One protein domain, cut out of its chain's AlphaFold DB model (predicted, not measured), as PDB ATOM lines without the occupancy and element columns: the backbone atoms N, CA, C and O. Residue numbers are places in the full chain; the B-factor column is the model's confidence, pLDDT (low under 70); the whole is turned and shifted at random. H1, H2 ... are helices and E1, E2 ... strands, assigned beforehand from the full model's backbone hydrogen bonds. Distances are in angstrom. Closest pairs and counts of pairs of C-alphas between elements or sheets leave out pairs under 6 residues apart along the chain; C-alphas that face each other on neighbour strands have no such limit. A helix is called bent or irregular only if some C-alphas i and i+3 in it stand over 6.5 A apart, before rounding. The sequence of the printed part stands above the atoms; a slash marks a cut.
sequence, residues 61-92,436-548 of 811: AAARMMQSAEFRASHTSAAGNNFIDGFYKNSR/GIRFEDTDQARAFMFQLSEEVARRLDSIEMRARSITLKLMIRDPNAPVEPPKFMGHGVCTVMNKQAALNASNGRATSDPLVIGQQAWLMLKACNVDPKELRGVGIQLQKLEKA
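AT A GLANCE: This is residues 61 to 92 and 436 to 548 of the 811 residues of the protein "DNA/RNA polymerase" of Schizopora paradoxa (UniProt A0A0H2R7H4). A long, twisted sheet of three strands has two helices, H4 and H5, packed over one face, while its other face is bare of named helices. H3 packs on H4 away from the sheet, and the short H1 and H2 lead outward from there, making one end of an elongated outline of 50 by 29 by 26 A. The printed part has 145 residues, in the order H1 H2 H3 H4 E1 E2 H5 E3; the sheet's order is E2, E1, E3, all antiparallel. The class is mixed, helices and strands, and the whole is compact, with a radius of gyration of the C-alphas of 15.9 A.

HOW THE PARTS SIT: Start at the inner strand E1, residues 465 to 477, which bends by 75 degrees at residue 468. On it pairs E3, residues 535 to 547, antiparallel, with N 471 and O 541 2.8 A apart, within hydrogen-bond range; E3 bends by 55 degrees at residue 544. E2, residues 494 to 502, forms a hairpin with E1, with N 472 and O 499 at 2.8 A. H4, residues 442 to 461, is on the sheet at a height of 6.6 A, over E3 and along the strands, at 20 degrees to E3 on the local plane. H5, residues 514 to 526, is on the same face at 9.4 A, over E2, E1 and E3, slantwise to the strands; these are two layers, helices on one face of a sheet. E2, H5 and E3 form a split strand-helix-strand unit, with E1 between its strands and a right-handed crossover. H4 and H5 touch, closest at the C-alphas of Phe 450 and Gly 518, 4.5 A, at a steep tilt of 42 degrees, opposite ways. H3, residues 77 to 90, touches H4 at residues 444 to 452 of H4 alone, closest at the C-alphas of Ala 78 and Gln 444, 6.3 A. H2, residues 69 to 75, and H3 touch only at the corner, closest at the C-alphas of Ala 73 and Ala 79, 4.3 A. H1, residues 61 to 66, is close to H2 but not clearly touching, with the C-alphas of Met 66 and Arg 72 closest at 6.3 A. Every O i to N i+4 pair is within hydrogen-bond range in H1, H2, H4 and H5, and 5 of 10 in H3, which is irregular: C-alphas 78 and 81 are 9.1 A apart.

IN THESE COORDINATES: Find C-alpha 465 at (2.942, 60.479, 338.517); from there E1 runs 34.1 A. E3 spans 33.8 A, to C-alpha 547 at (-0.333, 59.251, 335.683), and E2 26.2 A. H4 measures 28.7 A, H5 18.0 A and H3 14.8 A. H1, 8.6 A long, begins at C-alpha 61, (32.160, 62.100, 372.436); H2 measures 10.1 A.

THE WHOLE: The C-alphas farthest apart are those of Ala 61 and Asn 507, 51.9 A. Residues 93 to 435 are not printed, and C-alphas 92 and 436 stand 15.1 A apart across this cut. The links E1 to E2, residues 478 to 493, and E2 to H5 are long. The mean pLDDT of the printed part is 90.2, with residues 80 to 81 under 70.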
ATOM      1  N   ALA A  61      31.437  61.488 373.550       79.62
ATOM      2  CA  ALA A  61      32.160  62.100 372.436       79.62
ATOM      3  C   ALA A  61      31.183  62.754 371.444       79.62
ATOM      4  O   ALA A  61      31.418  63.881 371.013       79.62
ATOM      5  N   ALA A  62      30.053  62.097 371.155       80.69
ATOM      6  CA  ALA A  62      28.973  62.687 370.364       80.69
ATOM      7  C   ALA A  62      28.399  63.937 371.045       80.69
ATOM      8  O   ALA A  62      28.287  64.978 370.408       80.69
ATOM      9  N   ALA A  63      28.113  63.860 372.347       83.31
ATOM     10  CA  ALA A  63      27.579  64.971 373.130       83.31
ATOM     11  C   ALA A  63      28.506  66.200 373.112       83.31
ATOM     12  O   ALA A  63      28.022  67.311 372.917       83.31
ATOM     13  N   ARG A  64      29.829  66.010 373.235       85.62
ATOM     14  CA  ARG A  64      30.811  67.105 373.114       85.62
ATOM     15  C   ARG A  64      30.849  67.722 371.715       85.62
ATOM     16  O   ARG A  64      30.845  68.939 371.601       85.62
ATOM     17  N   MET A  65      30.823  66.914 370.651       83.38
ATOM     18  CA  MET A  65      30.753  67.443 369.277       83.38
ATOM     19  C   MET A  65      29.458  68.228 369.027       83.38
ATOM     20  O   MET A  65      29.479  69.292 368.416       83.38
ATOM     21  N   MET A  66      28.334  67.738 369.555       84.50
ATOM     22  CA  MET A  66      27.012  68.357 369.425       84.50
ATOM     23  C   MET A  66      26.841  69.656 370.230       84.50
ATOM     24  O   MET A  66      25.864  70.367 370.006       84.50
ATOM     25  N   GLN A  67      27.773  70.003 371.126       85.12
ATOM     26  CA  GLN A  67      27.810  71.320 371.778       85.12
ATOM     27  C   GLN A  67      28.308  72.429 370.838       85.12
ATOM     28  O   GLN A  67      27.978  73.593 371.056       85.12
ATOM     29  N   SER A  68      29.063  72.101 369.779       87.31
ATOM     30  CA  SER A  68      29.478  73.093 368.782       87.31
ATOM     31  C   SER A  68      28.294  73.496 367.897       87.31
ATOM     32  O   SER A  68      27.695  72.669 367.203       87.31
ATOM     33  N   ALA A  69      27.963  74.791 367.900       82.94
ATOM     34  CA  ALA A  69      26.944  75.354 367.019       82.94
ATOM     35  C   ALA A  69      27.344  75.223 365.539       82.94
ATOM     36  O   ALA A  69      26.530  74.786 364.731       82.94
ATOM     37  N   GLU A  70      28.611  75.492 365.210       83.94
ATOM     38  CA  GLU A  70      29.170  75.338 363.860       83.94
ATOM     39  C   GLU A  70      29.037  73.899 363.352       83.94
ATOM     40  O   GLU A  70      28.632  73.677 362.210       83.94
ATOM     41  N   PHE A  71      29.318  72.907 364.206       84.38
ATOM     42  CA  PHE A  71      29.180  71.498 363.839       84.38
ATOM     43  C   PHE A  71      27.722  71.142 363.518       84.38
ATOM     44  O   PHE A  71      27.442  70.525 362.487       84.38
ATOM     45  N   ARG A  72      26.768  71.578 364.354       82.06
ATOM     46  CA  ARG A  72      25.335  71.355 364.105       82.06
ATOM     47  C   ARG A  72      24.875  72.028 362.811       82.06
ATOM     48  O   ARG A  72      24.255  71.355 361.984       82.06
ATOM     49  N   ALA A  73      25.249  73.289 362.605       79.62
ATOM     50  CA  ALA A  73      24.912  74.096 361.432       79.62
ATOM     51  C   ALA A  73      25.594  73.649 360.122       79.62
ATOM     52  O   ALA A  73      25.299  74.201 359.069       79.62
ATOM     53  N   SER A  74      26.484  72.652 360.158       79.56
ATOM     54  CA  SER A  74      27.144  72.097 358.964       79.56
ATOM     55  C   SER A  74      26.856  70.609 358.725       79.56
ATOM     56  O   SER A  74      26.899  70.164 357.580       79.56
ATOM     57  N   HIS A  75      26.536  69.835 359.770       81.06
ATOM     58  CA  HIS A  75      26.415  68.373 359.676       81.06
ATOM     59  C   HIS A  75      25.018  67.815 359.992       81.06
ATOM     60  O   HIS A  75      24.765  66.647 359.697       81.06
ATOM     61  N   THR A  76      24.112  68.591 360.595       84.75
ATOM     62  CA  THR A  76      22.755  68.135 360.977       84.75
ATOM     63  C   THR A  76      21.674  68.743 360.083       84.75
ATOM     64  O   THR A  76      21.961  69.596 359.247       84.75
ATOM     65  N   SER A  77      20.406  68.384 360.304       83.06
ATOM     66  CA  SER A  77      19.257  69.056 359.677       83.06
ATOM     67  C   SER A  77      19.149  70.564 359.970       83.06
ATOM     68  O   SER A  77      18.361  71.237 359.315       83.06
ATOM     69  N   ALA A  78      19.930  71.109 360.911       75.88
ATOM     70  CA  ALA A  78      20.079  72.554 361.103       75.88
ATOM     71  C   ALA A  78      20.910  73.241 359.992       75.88
ATOM     72  O   ALA A  78      20.866  74.460 359.872       75.88
ATOM     73  N   ALA A  79      21.634  72.487 359.152       70.38
ATOM     74  CA  ALA A  79      22.487  73.015 358.078       70.38
ATOM     75  C   ALA A  79      21.732  73.515 356.824       70.38
ATOM     76  O   ALA A  79      22.344  73.817 355.798       70.38
ATOM     77  N   GLY A  80      20.399  73.591 356.882       68.69
ATOM     78  CA  GLY A  80      19.571  74.112 355.798       68.69
ATOM     79  C   GLY A  80      19.679  73.308 354.495       68.69
ATOM     80  O   GLY A  80      19.785  72.080 354.506       68.69
ATOM     81  N   ASN A  81      19.617  74.019 353.366       67.69
ATOM     82  CA  ASN A  81      19.320  73.459 352.040       67.69
ATOM     83  C   ASN A  81      20.244  72.300 351.604       67.69
ATOM     84  O   ASN A  81      19.787  71.389 350.922       67.69
ATOM     85  N   ASN A  82      21.513  72.290 352.021       79.38
ATOM     86  CA  ASN A  82      22.506  71.329 351.521       79.38
ATOM     87  C   ASN A  82      22.514  69.977 352.267       79.38
ATOM     88  O   ASN A  82      23.179  69.033 351.830       79.38
ATOM     89  N   PHE A  83      21.799  69.852 353.391       89.50
ATOM     90  CA  PHE A  83      21.851  68.643 354.222       89.50
ATOM     91  C   PHE A  83      21.221  67.414 353.545       89.50
ATOM     92  O   PHE A  83      21.760  66.311 353.651       89.50
ATOM     93  N   ILE A  84      20.101  67.587 352.831       91.25
ATOM     94  CA  ILE A  84      19.371  66.477 352.190       91.25
ATOM     95  C   ILE A  84      20.223  65.816 351.095       91.25
ATOM     96  O   ILE A  84      20.389  64.592 351.096       91.25
ATOM     97  N   ASP A  85      20.831  66.620 350.223       90.12
ATOM     98  CA  ASP A  85      21.709  66.134 349.155       90.12
ATOM     99  C   ASP A  85      22.981  65.495 349.722       90.12
ATOM    100  O   ASP A  85      23.380  64.404 349.302       90.12
ATOM    101  N   GLY A  86      23.589  66.118 350.741       90.31
ATOM    102  CA  GLY A  86      24.734  65.560 351.460       90.31
ATOM    103  C   GLY A  86      24.430  64.200 352.100       90.31
ATOM    104  O   GLY A  86      25.248  63.276 352.014       90.31
ATOM    105  N   PHE A  87      23.239  64.037 352.683       92.75
ATOM    106  CA  PHE A  87      22.771  62.763 353.226       92.75
ATOM    107  C   PHE A  87      22.580  61.712 352.127       92.75
ATOM    108  O   PHE A  87      23.142  60.617 352.229       92.75
ATOM    109  N   TYR A  88      21.831  62.016 351.062       93.19
ATOM    110  CA  TYR A  88      21.537  61.030 350.018       93.19
ATOM    111  C   TYR A  88      22.769  60.636 349.195       93.19
ATOM    112  O   TYR A  88      22.943  59.447 348.925       93.19
ATOM    113  N   LYS A  89      23.687  61.572 348.916       92.62
ATOM    114  CA  LYS A  89      24.971  61.295 348.245       92.62
ATOM    115  C   LYS A  89      25.809  60.250 348.989       92.62
ATOM    116  O   LYS A  89      26.421  59.395 348.349       92.62
ATOM    117  N   ASN A  90      25.810  60.293 350.322       91.75
ATOM    118  CA  ASN A  90      26.571  59.373 351.174       91.75
ATOM    119  C   ASN A  90      25.781  58.116 351.595       91.75
ATOM    120  O   ASN A  90      26.379  57.108 351.969       91.75
ATOM    121  N   SER A  91      24.448  58.135 351.551       93.88
ATOM    122  CA  SER A  91      23.616  57.047 352.069       93.88
ATOM    123  C   SER A  91      23.612  55.822 351.149       93.88
ATOM    124  O   SER A  91      22.890  55.755 350.153       93.88
ATOM    125  N   ARG A  92      24.349  54.770 351.536       93.69
ATOM    126  CA  ARG A  92      24.343  53.477 350.821       93.69
ATOM    127  C   ARG A  92      22.939  52.889 350.642       93.69
ATOM    128  O   ARG A  92      22.662  52.260 349.629       93.69
ATOM    129  N   GLY A 436      21.056  62.226 361.494       91.75
ATOM    130  CA  GLY A 436      21.411  63.649 361.523       91.75
ATOM    131  C   GLY A 436      20.256  64.619 361.807       91.75
ATOM    132  O   GLY A 436      20.490  65.823 361.836       91.75
ATOM    133  N   ILE A 437      19.034  64.130 362.061       93.56
ATOM    134  CA  ILE A 437      17.891  64.979 362.423       93.56
ATOM    135  C   ILE A 437      18.066  65.517 363.845       93.56
ATOM    136  O   ILE A 437      18.044  64.755 364.819       93.56
ATOM    137  N   ARG A 438      18.266  66.832 363.938       93.06
ATOM    138  CA  ARG A 438      18.382  67.654 365.147       93.06
ATOM    139  C   ARG A 438      17.890  69.059 364.775       93.06
ATOM    140  O   ARG A 438      18.537  69.728 363.977       93.06
ATOM    141  N   PHE A 439      16.747  69.479 365.312       92.00
ATOM    142  CA  PHE A 439      16.234  70.843 365.144       92.00
ATOM    143  C   PHE A 439      16.383  71.618 366.450       92.00
ATOM    144  O   PHE A 439      16.233  71.050 367.532       92.00
ATOM    145  N   GLU A 440      16.671  72.910 366.349       88.81
ATOM    146  CA  GLU A 440      16.761  73.813 367.500       88.81
ATOM    147  C   GLU A 440      15.441  74.535 367.769       88.81
ATOM    148  O   GLU A 440      15.103  74.816 368.922       88.81
ATOM    149  N   ASP A 441      14.688  74.792 366.703       90.44
ATOM    150  CA  ASP A 441      13.476  75.596 366.699       90.44
ATOM    151  C   ASP A 441      12.427  75.059 365.703       90.44
ATOM    152  O   ASP A 441      12.601  74.049 365.010       90.44
ATOM    153  N   THR A 442      11.286  75.741 365.683       92.31
ATOM    154  CA  THR A 442      10.105  75.403 364.879       92.31
ATOM    155  C   THR A 442      10.287  75.745 363.395       92.31
ATOM    156  O   THR A 442       9.686  75.088 362.543       92.31
ATOM    157  N   ASP A 443      11.117  76.733 363.063       91.81
ATOM    158  CA  ASP A 443      11.289  77.238 361.700       91.81
ATOM    159  C   ASP A 443      12.316  76.420 360.909       91.81
ATOM    160  O   ASP A 443      12.074  76.129 359.738       91.81
ATOM    161  N   GLN A 444      13.371  75.906 361.551       91.38
ATOM    162  CA  GLN A 444      14.243  74.868 360.992       91.38
ATOM    163  C   GLN A 444      13.444  73.609 360.627       91.38
ATOM    164  O   GLN A 444      13.551  73.095 359.511       91.38
ATOM    165  N   ALA A 445      12.592  73.131 361.543       93.00
ATOM    166  CA  ALA A 445      11.734  71.975 361.288       93.00
ATOM    167  C   ALA A 445      10.746  72.242 360.138       93.00
ATOM    168  O   ALA A 445      10.519  71.363 359.305       93.00
ATOM    169  N   ARG A 446      10.196  73.463 360.053       94.12
ATOM    170  CA  ARG A 446       9.341  73.904 358.943       94.12
ATOM    171  C   ARG A 446      10.095  73.911 357.615       94.12
ATOM    172  O   ARG A 446       9.616  73.294 356.669       94.12
ATOM    173  N   ALA A 447      11.248  74.573 357.540       93.56
ATOM    174  CA  ALA A 447      12.069  74.658 356.332       93.56
ATOM    175  C   ALA A 447      12.442  73.258 355.817       93.56
ATOM    176  O   ALA A 447      12.255  72.960 354.638       93.56
ATOM    177  N   PHE A 448      12.839  72.362 356.723       94.44
ATOM    178  CA  PHE A 448      13.143  70.973 356.394       94.44
ATOM    179  C   PHE A 448      11.927  70.190 355.863       94.44
ATOM    180  O   PHE A 448      12.090  69.374 354.955       94.44
ATOM    181  N   MET A 449      10.695  70.440 356.347       94.44
ATOM    182  CA  MET A 449       9.494  69.831 355.737       94.44
ATOM    183  C   MET A 449       9.332  70.238 354.268       94.44
ATOM    184  O   MET A 449       8.963  69.395 353.451       94.44
ATOM    185  N   PHE A 450       9.585  71.507 353.923       95.19
ATOM    186  CA  PHE A 450       9.478  71.988 352.541       95.19
ATOM    187  C   PHE A 450      10.589  71.413 351.653       95.19
ATOM    188  O   PHE A 450      10.271  70.825 350.623       95.19
ATOM    189  N   GLN A 451      11.851  71.435 352.096       94.06
ATOM    190  CA  GLN A 451      12.975  70.813 351.374       94.06
ATOM    191  C   GLN A 451      12.750  69.304 351.136       94.06
ATOM    192  O   GLN A 451      12.952  68.792 350.035       94.06
ATOM    193  N   LEU A 452      12.265  68.568 352.146       95.12
ATOM    194  CA  LEU A 452      11.937  67.146 351.992       95.12
ATOM    195  C   LEU A 452      10.717  66.929 351.077       95.12
ATOM    196  O   LEU A 452      10.596  65.879 350.450       95.12
ATOM    197  N   SER A 453       9.822  67.913 350.968       96.00
ATOM    198  CA  SER A 453       8.689  67.868 350.038       96.00
ATOM    199  C   SER A 453       9.117  68.123 348.594       96.00
ATOM    200  O   SER A 453       8.608  67.447 347.706       96.00
ATOM    201  N   GLU A 454      10.089  69.008 348.359       95.19
ATOM    202  CA  GLU A 454      10.754  69.183 347.059       95.19
ATOM    203  C   GLU A 454      11.463  67.901 346.611       95.19
ATOM    204  O   GLU A 454      11.291  67.464 345.476       95.19
ATOM    205  N   GLU A 455      12.180  67.226 347.516       94.88
ATOM    206  CA  GLU A 455      12.791  65.918 347.248       94.88
ATOM    207  C   GLU A 455      11.753  64.867 346.815       94.88
ATOM    208  O   GLU A 455      11.961  64.127 345.849       94.88
ATOM    209  N   VAL A 456      10.620  64.787 347.520       95.88
ATOM    210  CA  VAL A 456       9.553  63.830 347.198       95.88
ATOM    211  C   VAL A 456       8.820  64.202 345.910       95.88
ATOM    212  O   VAL A 456       8.508  63.298 345.133       95.88
ATOM    213  N   ALA A 457       8.580  65.492 345.660       95.50
ATOM    214  CA  ALA A 457       8.017  65.995 344.410       95.50
ATOM    215  C   ALA A 457       8.914  65.619 343.224       95.50
ATOM    216  O   ALA A 457       8.459  64.936 342.313       95.50
ATOM    217  N   ARG A 458      10.223  65.895 343.307       95.00
ATOM    218  CA  ARG A 458      11.199  65.548 342.259       95.00
ATOM    219  C   ARG A 458      11.201  64.051 341.927       95.00
ATOM    220  O   ARG A 458      11.248  63.684 340.757       95.00
ATOM    221  N   ARG A 459      11.100  63.175 342.939       94.44
ATOM    222  CA  ARG A 459      10.980  61.706 342.767       94.44
ATOM    223  C   ARG A 459       9.640  61.251 342.182       94.44
ATOM    224  O   ARG A 459       9.540  60.125 341.690       94.44
ATOM    225  N   LEU A 460       8.596  62.058 342.340       93.50
ATOM    226  CA  LEU A 460       7.250  61.793 341.846       93.50
ATOM    227  C   LEU A 460       7.104  62.268 340.388       93.50
ATOM    228  O   LEU A 460       6.560  61.531 339.565       93.50
ATOM    229  N   ASP A 461       7.676  63.426 340.062       93.19
ATOM    230  CA  ASP A 461       7.765  63.958 338.702       93.19
ATOM    231  C   ASP A 461       8.715  63.119 337.830       93.19
ATOM    232  O   ASP A 461       8.388  62.837 336.681       93.19
ATOM    233  N   SER A 462       9.822  62.593 338.381       90.69
ATOM    234  CA  SER A 462      10.751  61.702 337.653       90.69
ATOM    235  C   SER A 462      10.148  60.355 337.218       90.69
ATOM    236  O   SER A 462      10.838  59.546 336.604       90.69
ATOM    237  N   ILE A 463       8.904  60.063 337.609       89.56
ATOM    238  CA  ILE A 463       8.127  58.898 337.159       89.56
ATOM    239  C   ILE A 463       6.788  59.301 336.517       89.56
ATOM    240  O   ILE A 463       5.933  58.442 336.320       89.56
ATOM    241  N   GLU A 464       6.588  60.594 336.237       91.25
ATOM    242  CA  GLU A 464       5.386  61.172 335.614       91.25
ATOM    243  C   GLU A 464       4.064  60.875 336.354       91.25
ATOM    244  O   GLU A 464       2.990  60.756 335.750       91.25
ATOM    245  N   MET A 465       4.117  60.755 337.685       92.62
ATOM    246  CA  MET A 465       2.942  60.479 338.517       92.62
ATOM    247  C   MET A 465       2.517  61.714 339.328       92.62
ATOM    248  O   MET A 465       3.253  62.677 339.495       92.62
ATOM    249  N   ARG A 466       1.306  61.671 339.879       93.81
ATOM    250  CA  ARG A 466       0.771  62.582 340.904       93.81
ATOM    251  C   ARG A 466       0.155  61.760 342.033       93.81
ATOM    252  O   ARG A 466      -0.201  60.606 341.809       93.81
ATOM    253  N   ALA A 467       0.002  62.317 343.231       94.94
ATOM    254  CA  ALA A 467      -0.524  61.594 344.394       94.94
ATOM    255  C   ALA A 467      -1.796  62.228 344.980       94.94
ATOM    256  O   ALA A 467      -1.944  63.449 344.961       94.94
ATOM    257  N   ARG A 468      -2.690  61.397 345.545       94.81
ATOM    258  CA  ARG A 468      -3.892  61.845 346.293       94.81
ATOM    259  C   ARG A 468      -3.817  61.673 347.811       94.81
ATOM    260  O   ARG A 468      -4.772  61.989 348.521       94.81
ATOM    261  N   SER A 469      -2.750  61.090 348.349       95.25
ATOM    262  CA  SER A 469      -2.612  60.910 349.796       95.25
ATOM    263  C   SER A 469      -1.170  61.060 350.241       95.25
ATOM    264  O   SER A 469      -0.261  60.536 349.600       95.25
ATOM    265  N   ILE A 470      -1.001  61.750 351.364       97.06
ATOM    266  CA  ILE A 470       0.267  61.980 352.042       97.06
ATOM    267  C   ILE A 470       0.248  61.265 353.393       97.06
ATOM    268  O   ILE A 470      -0.753  61.279 354.111       97.06
ATOM    269  N   THR A 471       1.353  60.614 353.732       97.56
ATOM    270  CA  THR A 471       1.610  60.013 355.040       97.56
ATOM    271  C   THR A 471       2.880  60.635 355.602       97.56
ATOM    272  O   THR A 471       3.931  60.573 354.965       97.56
ATOM    273  N   LEU A 472       2.768  61.242 356.782       97.31
ATOM    274  CA  LEU A 472       3.885  61.776 357.550       97.31
ATOM    275  C   LEU A 472       4.266  60.754 358.621       97.31
ATOM    276  O   LEU A 472       3.441  60.384 359.462       97.31
ATOM    277  N   LYS A 473       5.524  60.326 358.594       97.06
ATOM    278  CA  LYS A 473       6.149  59.443 359.575       97.06
ATOM    279  C   LYS A 473       7.161  60.245 360.383       97.06
ATOM    280  O   LYS A 473       8.017  60.917 359.814       97.06
ATOM    281  N   LEU A 474       7.064  60.165 361.702       96.31
ATOM    282  CA  LEU A 474       7.937  60.854 362.646       96.31
ATOM    283  C   LEU A 474       8.560  59.826 363.586       96.31
ATOM    284  O   LEU A 474       7.860  58.961 364.116       96.31
ATOM    285  N   MET A 475       9.865  59.938 363.812       95.25
ATOM    286  CA  MET A 475      10.566  59.241 364.887       95.25
ATOM    287  C   MET A 475      10.902  60.270 365.962       95.25
ATOM    288  O   MET A 475      11.584  61.258 365.688       95.25
ATOM    289  N   ILE A 476      10.373  60.051 367.163       94.56
ATOM    290  CA  ILE A 476      10.443  60.962 368.308       94.56
ATOM    291  C   ILE A 476      11.206  60.235 369.413       94.56
ATOM    292  O   ILE A 476      10.877  59.081 369.689       94.56
ATOM    293  N   ARG A 477      12.206  60.859 370.042       93.25
ATOM    294  CA  ARG A 477      13.001  60.227 371.112       93.25
ATOM    295  C   ARG A 477      12.092  59.671 372.225       93.25
ATOM    296  O   ARG A 477      11.157  60.337 372.664       93.25
ATOM    297  N   ASP A 478      12.362  58.452 372.701       89.31
ATOM    298  CA  ASP A 478      11.717  57.930 373.918       89.31
ATOM    299  C   ASP A 478      12.127  58.804 375.121       89.31
ATOM    300  O   ASP A 478      13.324  59.055 375.283       89.31
ATOM    301  N   PRO A 479      11.202  59.245 375.996       88.06
ATOM    302  CA  PRO A 479      11.534  60.136 377.111       88.06
ATOM    303  C   PRO A 479      12.687  59.647 378.002       88.06
ATOM    304  O   PRO A 479      13.443  60.466 378.522       88.06
ATOM    305  N   ASN A 480      12.855  58.325 378.130       86.69
ATOM    306  CA  ASN A 480      13.876  57.670 378.953       86.69
ATOM    307  C   ASN A 480      15.187  57.384 378.195       86.69
ATOM    308  O   ASN A 480      16.131  56.861 378.786       86.69
ATOM    309  N   ALA A 481      15.250  57.645 376.887       86.19
ATOM    310  CA  ALA A 481      16.455  57.454 376.086       86.19
ATOM    311  C   ALA A 481      17.414  58.651 376.230       86.19
ATOM    312  O   ALA A 481      16.949  59.784 376.370       86.19
ATOM    313  N   PRO A 482      18.743  58.447 376.157       87.06
ATOM    314  CA  PRO A 482      19.699  59.552 376.183       87.06
ATOM    315  C   PRO A 482      19.464  60.522 375.013       87.06
ATOM    316  O   PRO A 482      19.079  60.107 373.920       87.06
ATOM    317  N   VAL A 483      19.714  61.818 375.244       86.75
ATOM    318  CA  VAL A 483      19.530  62.879 374.232       86.75
ATOM    319  C   VAL A 483      20.376  62.609 372.989       86.75
ATOM    320  O   VAL A 483      19.847  62.655 371.874       86.75
ATOM    321  N   GLU A 484      21.655  62.279 373.197       88.50
ATOM    322  CA  GLU A 484      22.546  61.782 372.153       88.50
ATOM    323  C   GLU A 484      22.705  60.258 372.268       88.50
ATOM    324  O   GLU A 484      23.178  59.758 373.294       88.50
ATOM    325  N   PRO A 485      22.292  59.489 371.244       85.88
ATOM    326  CA  PRO A 485      22.357  58.039 371.293       85.88
ATOM    327  C   PRO A 485      23.801  57.525 371.153       85.88
ATOM    328  O   PRO A 485      24.692  58.252 370.709       85.88
ATOM    329  N   PRO A 486      24.048  56.239 371.469       80.50
ATOM    330  CA  PRO A 486      25.343  55.594 371.247       80.50
ATOM    331  C   PRO A 486      25.884  55.769 369.819       80.50
ATOM    332  O   PRO A 486      27.071  56.043 369.623       80.50
ATOM    333  N   LYS A 487      24.995  55.646 368.823       84.44
ATOM    334  CA  LYS A 487      25.258  55.930 367.410       84.44
ATOM    335  C   LYS A 487      25.459  57.421 367.203       84.44
ATOM    336  O   LYS A 487      24.509  58.186 367.353       84.44
ATOM    337  N   PHE A 488      26.654  57.817 366.773       85.12
ATOM    338  CA  PHE A 488      26.902  59.195 366.366       85.12
ATOM    339  C   PHE A 488      25.854  59.636 365.331       85.12
ATOM    340  O   PHE A 488      25.675  58.963 364.318       85.12
ATOM    341  N   MET A 489      25.121  60.714 365.635       87.75
ATOM    342  CA  MET A 489      24.021  61.270 364.827       87.75
ATOM    343  C   MET A 489      22.853  60.316 364.498       87.75
ATOM    344  O   MET A 489      21.991  60.659 363.685       87.75
ATOM    345  N   GLY A 490      22.765  59.146 365.136       89.19
ATOM    346  CA  GLY A 490      21.644  58.221 364.951       89.19
ATOM    347  C   GLY A 490      20.315  58.775 365.473       89.19
ATOM    348  O   GLY A 490      20.277  59.789 366.185       89.19
ATOM    349  N   HIS A 491      19.220  58.077 365.150       89.50
ATOM    350  CA  HIS A 491      17.915  58.362 365.747       89.50
ATOM    351  C   HIS A 491      17.828  57.859 367.197       89.50
ATOM    352  O   HIS A 491      17.282  58.551 368.053       89.50
ATOM    353  N   GLY A 492      18.421  56.697 367.501       86.50
ATOM    354  CA  GLY A 492      18.331  56.074 368.824       86.50
ATOM    355  C   GLY A 492      16.942  55.497 369.116       86.50
ATOM    356  O   GLY A 492      16.117  55.341 368.215       86.50
ATOM    357  N   VAL A 493      16.662  55.180 370.383       85.75
ATOM    358  CA  VAL A 493      15.367  54.607 370.781       85.75
ATOM    359  C   VAL A 493      14.265  55.660 370.626       85.75
ATOM    360  O   VAL A 493      14.286  56.693 371.297       85.75
ATOM    361  N   CYS A 494      13.309  55.386 369.737       88.56
ATOM    362  CA  CYS A 494      12.259  56.324 369.346       88.56
ATOM    363  C   CYS A 494      10.862  55.699 369.399       88.56
ATOM    364  O   CYS A 494      10.659  54.561 368.979       88.56
ATOM    365  N   THR A 495       9.876  56.505 369.783       91.62
ATOM    366  CA  THR A 495       8.465  56.273 369.465       91.62
ATOM    367  C   THR A 495       8.221  56.661 368.006       91.62
ATOM    368  O   THR A 495       8.584  57.758 367.579       91.62
ATOM    369  N   VAL A 496       7.589  55.776 367.231       93.12
ATOM    370  CA  VAL A 496       7.224  56.050 365.831       93.12
ATOM    371  C   VAL A 496       5.764  56.485 365.752       93.12
ATOM    372  O   VAL A 496       4.867  55.744 366.152       93.12
ATOM    373  N   MET A 497       5.515  57.663 365.184       93.44
ATOM    374  CA  MET A 497       4.177  58.168 364.881       93.44
ATOM    375  C   MET A 497       3.964  58.233 363.371       93.44
ATOM    376  O   MET A 497       4.787  58.781 362.646       93.44
ATOM    377  N   ASN A 498       2.828  57.716 362.904       95.31
ATOM    378  CA  ASN A 498       2.401  57.821 361.511       95.31
ATOM    379  C   ASN A 498       1.051  58.539 361.467       95.31
ATOM    380  O   ASN A 498       0.118  58.144 362.168       95.31
ATOM    381  N   LYS A 499       0.931  59.570 360.631       94.75
ATOM    382  CA  LYS A 499      -0.342  60.218 360.299       94.75
ATOM    383  C   LYS A 499      -0.548  60.198 358.796       94.75
ATOM    384  O   LYS A 499       0.407  60.368 358.049       94.75
ATOM    385  N   GLN A 500      -1.792  60.050 358.361       96.25
ATOM    386  CA  GLN A 500      -2.172  60.072 356.952       96.25
ATOM    387  C   GLN A 500      -3.242  61.138 356.712       96.25
ATOM    388  O   GLN A 500      -4.139  61.311 357.536       96.25
ATOM    389  N   ALA A 501      -3.149  61.830 355.580       94.94
ATOM    390  CA  ALA A 501      -4.128  62.801 355.113       94.94
ATOM    391  C   ALA A 501      -4.427  62.613 353.614       94.94
ATOM    392  O   ALA A 501      -3.710  61.917 352.878       94.94
ATOM    393  N   ALA A 502      -5.513  63.235 353.158       93.50
ATOM    394  CA  ALA A 502      -5.735  63.468 351.737       93.50
ATOM    395  C   ALA A 502      -4.779  64.566 351.252       93.50
ATOM    396  O   ALA A 502      -4.527  65.531 351.970       93.50
ATOM    397  N   LEU A 503      -4.254  64.408 350.041       90.69
ATOM    398  CA  LEU A 503      -3.426  65.406 349.377       90.69
ATOM    399  C   LEU A 503      -4.179  65.868 348.131       90.69
ATOM    400  O   LEU A 503      -4.225  65.154 347.131       90.69
ATOM    401  N   ASN A 504      -4.787  67.046 348.225       84.56
ATOM    402  CA  ASN A 504      -5.587  67.639 347.164       84.56
ATOM    403  C   ASN A 504      -4.925  68.951 346.731       84.56
ATOM    404  O   ASN A 504      -4.633  69.795 347.579       84.56
ATOM    405  N   ALA A 505      -4.734  69.149 345.427       80.31
ATOM    406  CA  ALA A 505      -4.499  70.489 344.891       80.31
ATOM    407  C   ALA A 505      -5.756  71.371 345.053       80.31
ATOM    408  O   ALA A 505      -6.847  70.877 345.351       80.31
ATOM    409  N   SER A 506      -5.625  72.672 344.776       71.75
ATOM    410  CA  SER A 506      -6.726  73.656 344.785       71.75
ATOM    411  C   SER A 506      -7.935  73.269 343.915       71.75
ATOM    412  O   SER A 506      -9.044  73.732 344.157       71.75
ATOM    413  N   ASN A 507      -7.741  72.383 342.934       75.75
ATOM    414  CA  ASN A 507      -8.770  71.840 342.041       75.75
ATOM    415  C   ASN A 507      -9.317  70.452 342.463       75.75
ATOM    416  O   ASN A 507     -10.001  69.801 341.674       75.75
ATOM    417  N   GLY A 508      -8.969  69.951 343.655       76.81
ATOM    418  CA  GLY A 508      -9.399  68.639 344.163       76.81
ATOM    419  C   GLY A 508      -8.742  67.420 343.494       76.81
ATOM    420  O   GLY A 508      -9.149  66.285 343.753       76.81
ATOM    421  N   ARG A 509      -7.746  67.616 342.620       85.69
ATOM    422  CA  ARG A 509      -7.048  66.532 341.906       85.69
ATOM    423  C   ARG A 509      -5.767  66.100 342.626       85.69
ATOM    424  O   ARG A 509      -5.286  66.777 343.536       85.69
ATOM    425  N   ALA A 510      -5.224  64.963 342.187       91.12
ATOM    426  CA  ALA A 510      -3.885  64.516 342.554       91.12
ATOM    427  C   ALA A 510      -2.840  65.581 342.190       91.12
ATOM    428  O   ALA A 510      -2.956  66.223 341.144       91.12
ATOM    429  N   THR A 511      -1.809  65.736 343.019       92.56
ATOM    430  CA  THR A 511      -0.762  66.754 342.836       92.56
ATOM    431  C   THR A 511       0.646  66.162 342.897       92.56
ATOM    432  O   THR A 511       0.847  65.086 343.466       92.56
ATOM    433  N   SER A 512       1.605  66.881 342.315       92.88
ATOM    434  CA  SER A 512       3.042  66.750 342.588       92.88
ATOM    435  C   SER A 512       3.673  68.063 343.084       92.88
ATOM    436  O   SER A 512       4.860  68.087 343.378       92.88
ATOM    437  N   ASP A 513       2.882  69.132 343.261       94.31
ATOM    438  CA  ASP A 513       3.358  70.452 343.700       94.31
ATOM    439  C   ASP A 513       4.037  70.392 345.093       94.31
ATOM    440  O   ASP A 513       3.362  70.065 346.085       94.31
ATOM    441  N   PRO A 514       5.339  70.730 345.200       95.19
ATOM    442  CA  PRO A 514       6.085  70.659 346.453       95.19
ATOM    443  C   PRO A 514       5.565  71.620 347.527       95.19
ATOM    444  O   PRO A 514       5.641  71.291 348.712       95.19
ATOM    445  N   LEU A 515       4.988  72.768 347.153       94.69
ATOM    446  CA  LEU A 515       4.441  73.731 348.110       94.69
ATOM    447  C   LEU A 515       3.182  73.177 348.780       94.69
ATOM    448  O   LEU A 515       3.036  73.283 349.998       94.69
ATOM    449  N   VAL A 516       2.301  72.527 348.013       94.88
ATOM    450  CA  VAL A 516       1.095  71.872 348.551       94.88
ATOM    451  C   VAL A 516       1.477  70.689 349.446       94.88
ATOM    452  O   VAL A 516       0.917  70.537 350.534       94.88
ATOM    453  N   ILE A 517       2.455  69.876 349.029       96.06
ATOM    454  CA  ILE A 517       2.975  68.754 349.827       96.06
ATOM    455  C   ILE A 517       3.578  69.270 351.147       96.06
ATOM    456  O   ILE A 517       3.202  68.780 352.214       96.06
ATOM    457  N   GLY A 518       4.431  70.299 351.091       95.75
ATOM    458  CA  GLY A 518       5.090  70.893 352.258       95.75
ATOM    459  C   GLY A 518       4.123  71.554 353.234       95.75
ATOM    460  O   GLY A 518       4.225  71.340 354.444       95.75
ATOM    461  N   GLN A 519       3.115  72.277 352.734       95.44
ATOM    462  CA  GLN A 519       2.051  72.843 353.568       95.44
ATOM    463  C   GLN A 519       1.268  71.751 354.310       95.44
ATOM    464  O   GLN A 519       1.052  71.874 355.517       95.44
ATOM    465  N   GLN A 520       0.878  70.663 353.634       95.75
ATOM    466  CA  GLN A 520       0.154  69.565 354.283       95.75
ATOM    467  C   GLN A 520       1.034  68.799 355.281       95.75
ATOM    468  O   GLN A 520       0.600  68.560 356.409       95.75
ATOM    469  N   ALA A 521       2.287  68.486 354.929       96.00
ATOM    470  CA  ALA A 521       3.245  67.868 355.848       96.00
ATOM    471  C   ALA A 521       3.448  68.723 357.115       96.00
ATOM    472  O   ALA A 521       3.419  68.206 358.235       96.00
ATOM    473  N   TRP A 522       3.563  70.044 356.953       95.75
ATOM    474  CA  TRP A 522       3.713  70.985 358.059       95.75
ATOM    475  C   TRP A 522       2.479  71.064 358.966       95.75
ATOM    476  O   TRP A 522       2.608  71.024 360.191       95.75
ATOM    477  N   LEU A 523       1.273  71.116 358.391       95.38
ATOM    478  CA  LEU A 523       0.021  71.078 359.155       95.38
ATOM    479  C   LEU A 523      -0.121  69.767 359.943       95.38
ATOM    480  O   LEU A 523      -0.509  69.786 361.114       95.38
ATOM    481  N   MET A 524       0.250  68.634 359.339       95.25
ATOM    482  CA  MET A 524       0.250  67.328 360.005       95.25
ATOM    483  C   MET A 524       1.241  67.278 361.175       95.25
ATOM    484  O   MET A 524       0.878  66.755 362.232       95.25
ATOM    485  N   LEU A 525       2.442  67.852 361.014       94.75
ATOM    486  CA  LEU A 525       3.452  67.963 362.071       94.75
ATOM    487  C   LEU A 525       2.975  68.865 363.218       94.75
ATOM    488  O   LEU A 525       3.010  68.438 364.371       94.75
ATOM    489  N   LYS A 526       2.433  70.056 362.927       94.44
ATOM    490  CA  LYS A 526       1.822  70.926 363.950       94.44
ATOM    491  C   LYS A 526       0.722  70.205 364.728       94.44
ATOM    492  O   LYS A 526       0.715  70.231 365.954       94.44
ATOM    493  N   ALA A 527      -0.156  69.482 364.035       93.94
ATOM    494  CA  ALA A 527      -1.212  68.697 364.667       93.94
ATOM    495  C   ALA A 527      -0.690  67.523 365.523       93.94
ATOM    496  O   ALA A 527      -1.478  66.873 366.210       93.94
ATOM    497  N   CYS A 528       0.596  67.151 365.442       91.12
ATOM    498  CA  CYS A 528       1.213  66.174 366.348       91.12
ATOM    499  C   CYS A 528       1.564  66.769 367.718       91.12
ATOM    500  O   CYS A 528       1.674  65.993 368.659       91.12
ATOM    501  N   ASN A 529       1.713  68.096 367.830       92.19
ATOM    502  CA  ASN A 529       2.134  68.790 369.051       92.19
ATOM    503  C   ASN A 529       3.417  68.192 369.673       92.19
ATOM    504  O   ASN A 529       3.451  67.832 370.848       92.19
ATOM    505  N   VAL A 530       4.452  68.035 368.843       91.31
ATOM    506  CA  VAL A 530       5.760  67.465 369.205       91.31
ATOM    507  C   VAL A 530       6.803  68.579 369.208       91.31
ATOM    508  O   VAL A 530       6.838  69.372 368.269       91.31
ATOM    509  N   ASP A 531       7.659  68.618 370.232       92.56
ATOM    510  CA  ASP A 531       8.816  69.519 370.276       92.56
ATOM    511  C   ASP A 531       9.801  69.172 369.134       92.56
ATOM    512  O   ASP A 531      10.258  68.023 369.063       92.56
ATOM    513  N   PRO A 532      10.162  70.126 368.250       92.00
ATOM    514  CA  PRO A 532      11.182  69.935 367.219       92.00
ATOM    515  C   PRO A 532      12.492  69.311 367.725       92.00
ATOM    516  O   PRO A 532      13.088  68.496 367.018       92.00
ATOM    517  N   LYS A 533      12.912  69.622 368.959       92.38
ATOM    518  CA  LYS A 533      14.150  69.111 369.575       92.38
ATOM    519  C   LYS A 533      14.114  67.610 369.852       92.38
ATOM    520  O   LYS A 533      15.168  66.974 369.941       92.38
ATOM    521  N   GLU A 534      12.920  67.031 369.960       94.00
ATOM    522  CA  GLU A 534      12.708  65.601 370.203       94.00
ATOM    523  C   GLU A 534      12.552  64.784 368.916       94.00
ATOM    524  O   GLU A 534      12.563  63.549 368.958       94.00
ATOM    525  N   LEU A 535      12.474  65.443 367.756       94.69
ATOM    526  CA  LEU A 535      12.509  64.764 366.468       94.69
ATOM    527  C   LEU A 535      13.888  64.134 366.230       94.69
ATOM    528  O   LEU A 535      14.945  64.698 366.525       94.69
ATOM    529  N   ARG A 536      13.862  62.911 365.705       94.38
ATOM    530  CA  ARG A 536      15.031  62.073 365.398       94.38
ATOM    531  C   ARG A 536      14.954  61.431 364.011       94.38
ATOM    532  O   ARG A 536      15.955  60.919 363.516       94.38
ATOM    533  N   GLY A 537      13.791  61.497 363.369       95.25
ATOM    534  CA  GLY A 537      13.575  61.031 362.006       95.25
ATOM    535  C   GLY A 537      12.279  61.575 361.417       95.25
ATOM    536  O   GLY A 537      11.301  61.776 362.141       95.25
ATOM    537  N   VAL A 538      12.289  61.831 360.113       96.12
ATOM    538  CA  VAL A 538      11.166  62.396 359.357       96.12
ATOM    539  C   VAL A 538      11.041  61.649 358.034       96.12
ATOM    540  O   VAL A 538      12.027  61.452 357.323       96.12
ATOM    541  N   GLY A 539       9.819  61.258 357.684       97.12
ATOM    542  CA  GLY A 539       9.493  60.631 356.412       97.12
ATOM    543  C   GLY A 539       8.209  61.179 355.809       97.12
ATOM    544  O   GLY A 539       7.185  61.250 356.487       97.12
ATOM    545  N   ILE A 540       8.257  61.518 354.523       97.75
ATOM    546  CA  ILE A 540       7.087  61.867 353.717       97.75
ATOM    547  C   ILE A 540       6.882  60.746 352.696       97.75
ATOM    548  O   ILE A 540       7.770  60.442 351.897       97.75
ATOM    549  N   GLN A 541       5.704  60.122 352.722       97.56
ATOM    550  CA  GLN A 541       5.293  59.091 351.770       97.56
ATOM    551  C   GLN A 541       4.017  59.513 351.042       97.56
ATOM    552  O   GLN A 541       2.991  59.794 351.657       97.56
ATOM    553  N   LEU A 542       4.066  59.473 349.715       96.81
ATOM    554  CA  LEU A 542       2.944  59.721 348.825       96.81
ATOM    555  C   LEU A 542       2.370  58.409 348.290       96.81
ATOM    556  O   LEU A 542       3.100  57.505 347.877       96.81
ATOM    557  N   GLN A 543       1.045  58.302 348.316       95.75
ATOM    558  CA  GLN A 543       0.271  57.114 347.952       95.75
ATOM    559  C   GLN A 543      -0.916  57.491 347.053       95.75
ATOM    560  O   GLN A 543      -1.257  58.668 346.915       95.75
ATOM    561  N   LYS A 544      -1.585  56.472 346.491       93.75
ATOM    562  CA  LYS A 544      -2.658  56.624 345.488       93.75
ATOM    563  C   LYS A 544      -2.137  57.421 344.286       93.75
ATOM    564  O   LYS A 544      -2.532  58.564 344.070       93.75
ATOM    565  N   LEU A 545      -1.162  56.821 343.600       93.94
ATOM    566  CA  LEU A 545      -0.455  57.435 342.483       93.94
ATOM    567  C   LEU A 545      -1.276  57.338 341.188       93.94
ATOM    568  O   LEU A 545      -1.868  56.296 340.913       93.94
ATOM    569  N   GLU A 546      -1.259  58.394 340.381       92.50
ATOM    570  CA  GLU A 546      -1.980  58.514 339.107       92.50
ATOM    571  C   GLU A 546      -1.072  59.131 338.035       92.50
ATOM    572  O   GLU A 546      -0.292  60.024 338.355       92.50
ATOM    573  N   LYS A 547      -1.161  58.694 336.771       88.06
ATOM    574  CA  LYS A 547      -0.333  59.251 335.683       88.06
ATOM    575  C   LYS A 547      -0.702  60.708 335.393       88.06
ATOM    576  O   LYS A 547      -1.884  61.035 335.264       88.06
ATOM    577  N   ALA A 548       0.296  61.570 335.212       71.62
ATOM    578  CA  ALA A 548       0.112  63.012 335.037       71.62
ATOM    579  C   ALA A 548      -0.700  63.416 333.782       71.62
ATOM    580  O   ALA A 548      -1.258  64.516 333.754       71.62
TER     581      ALA A 548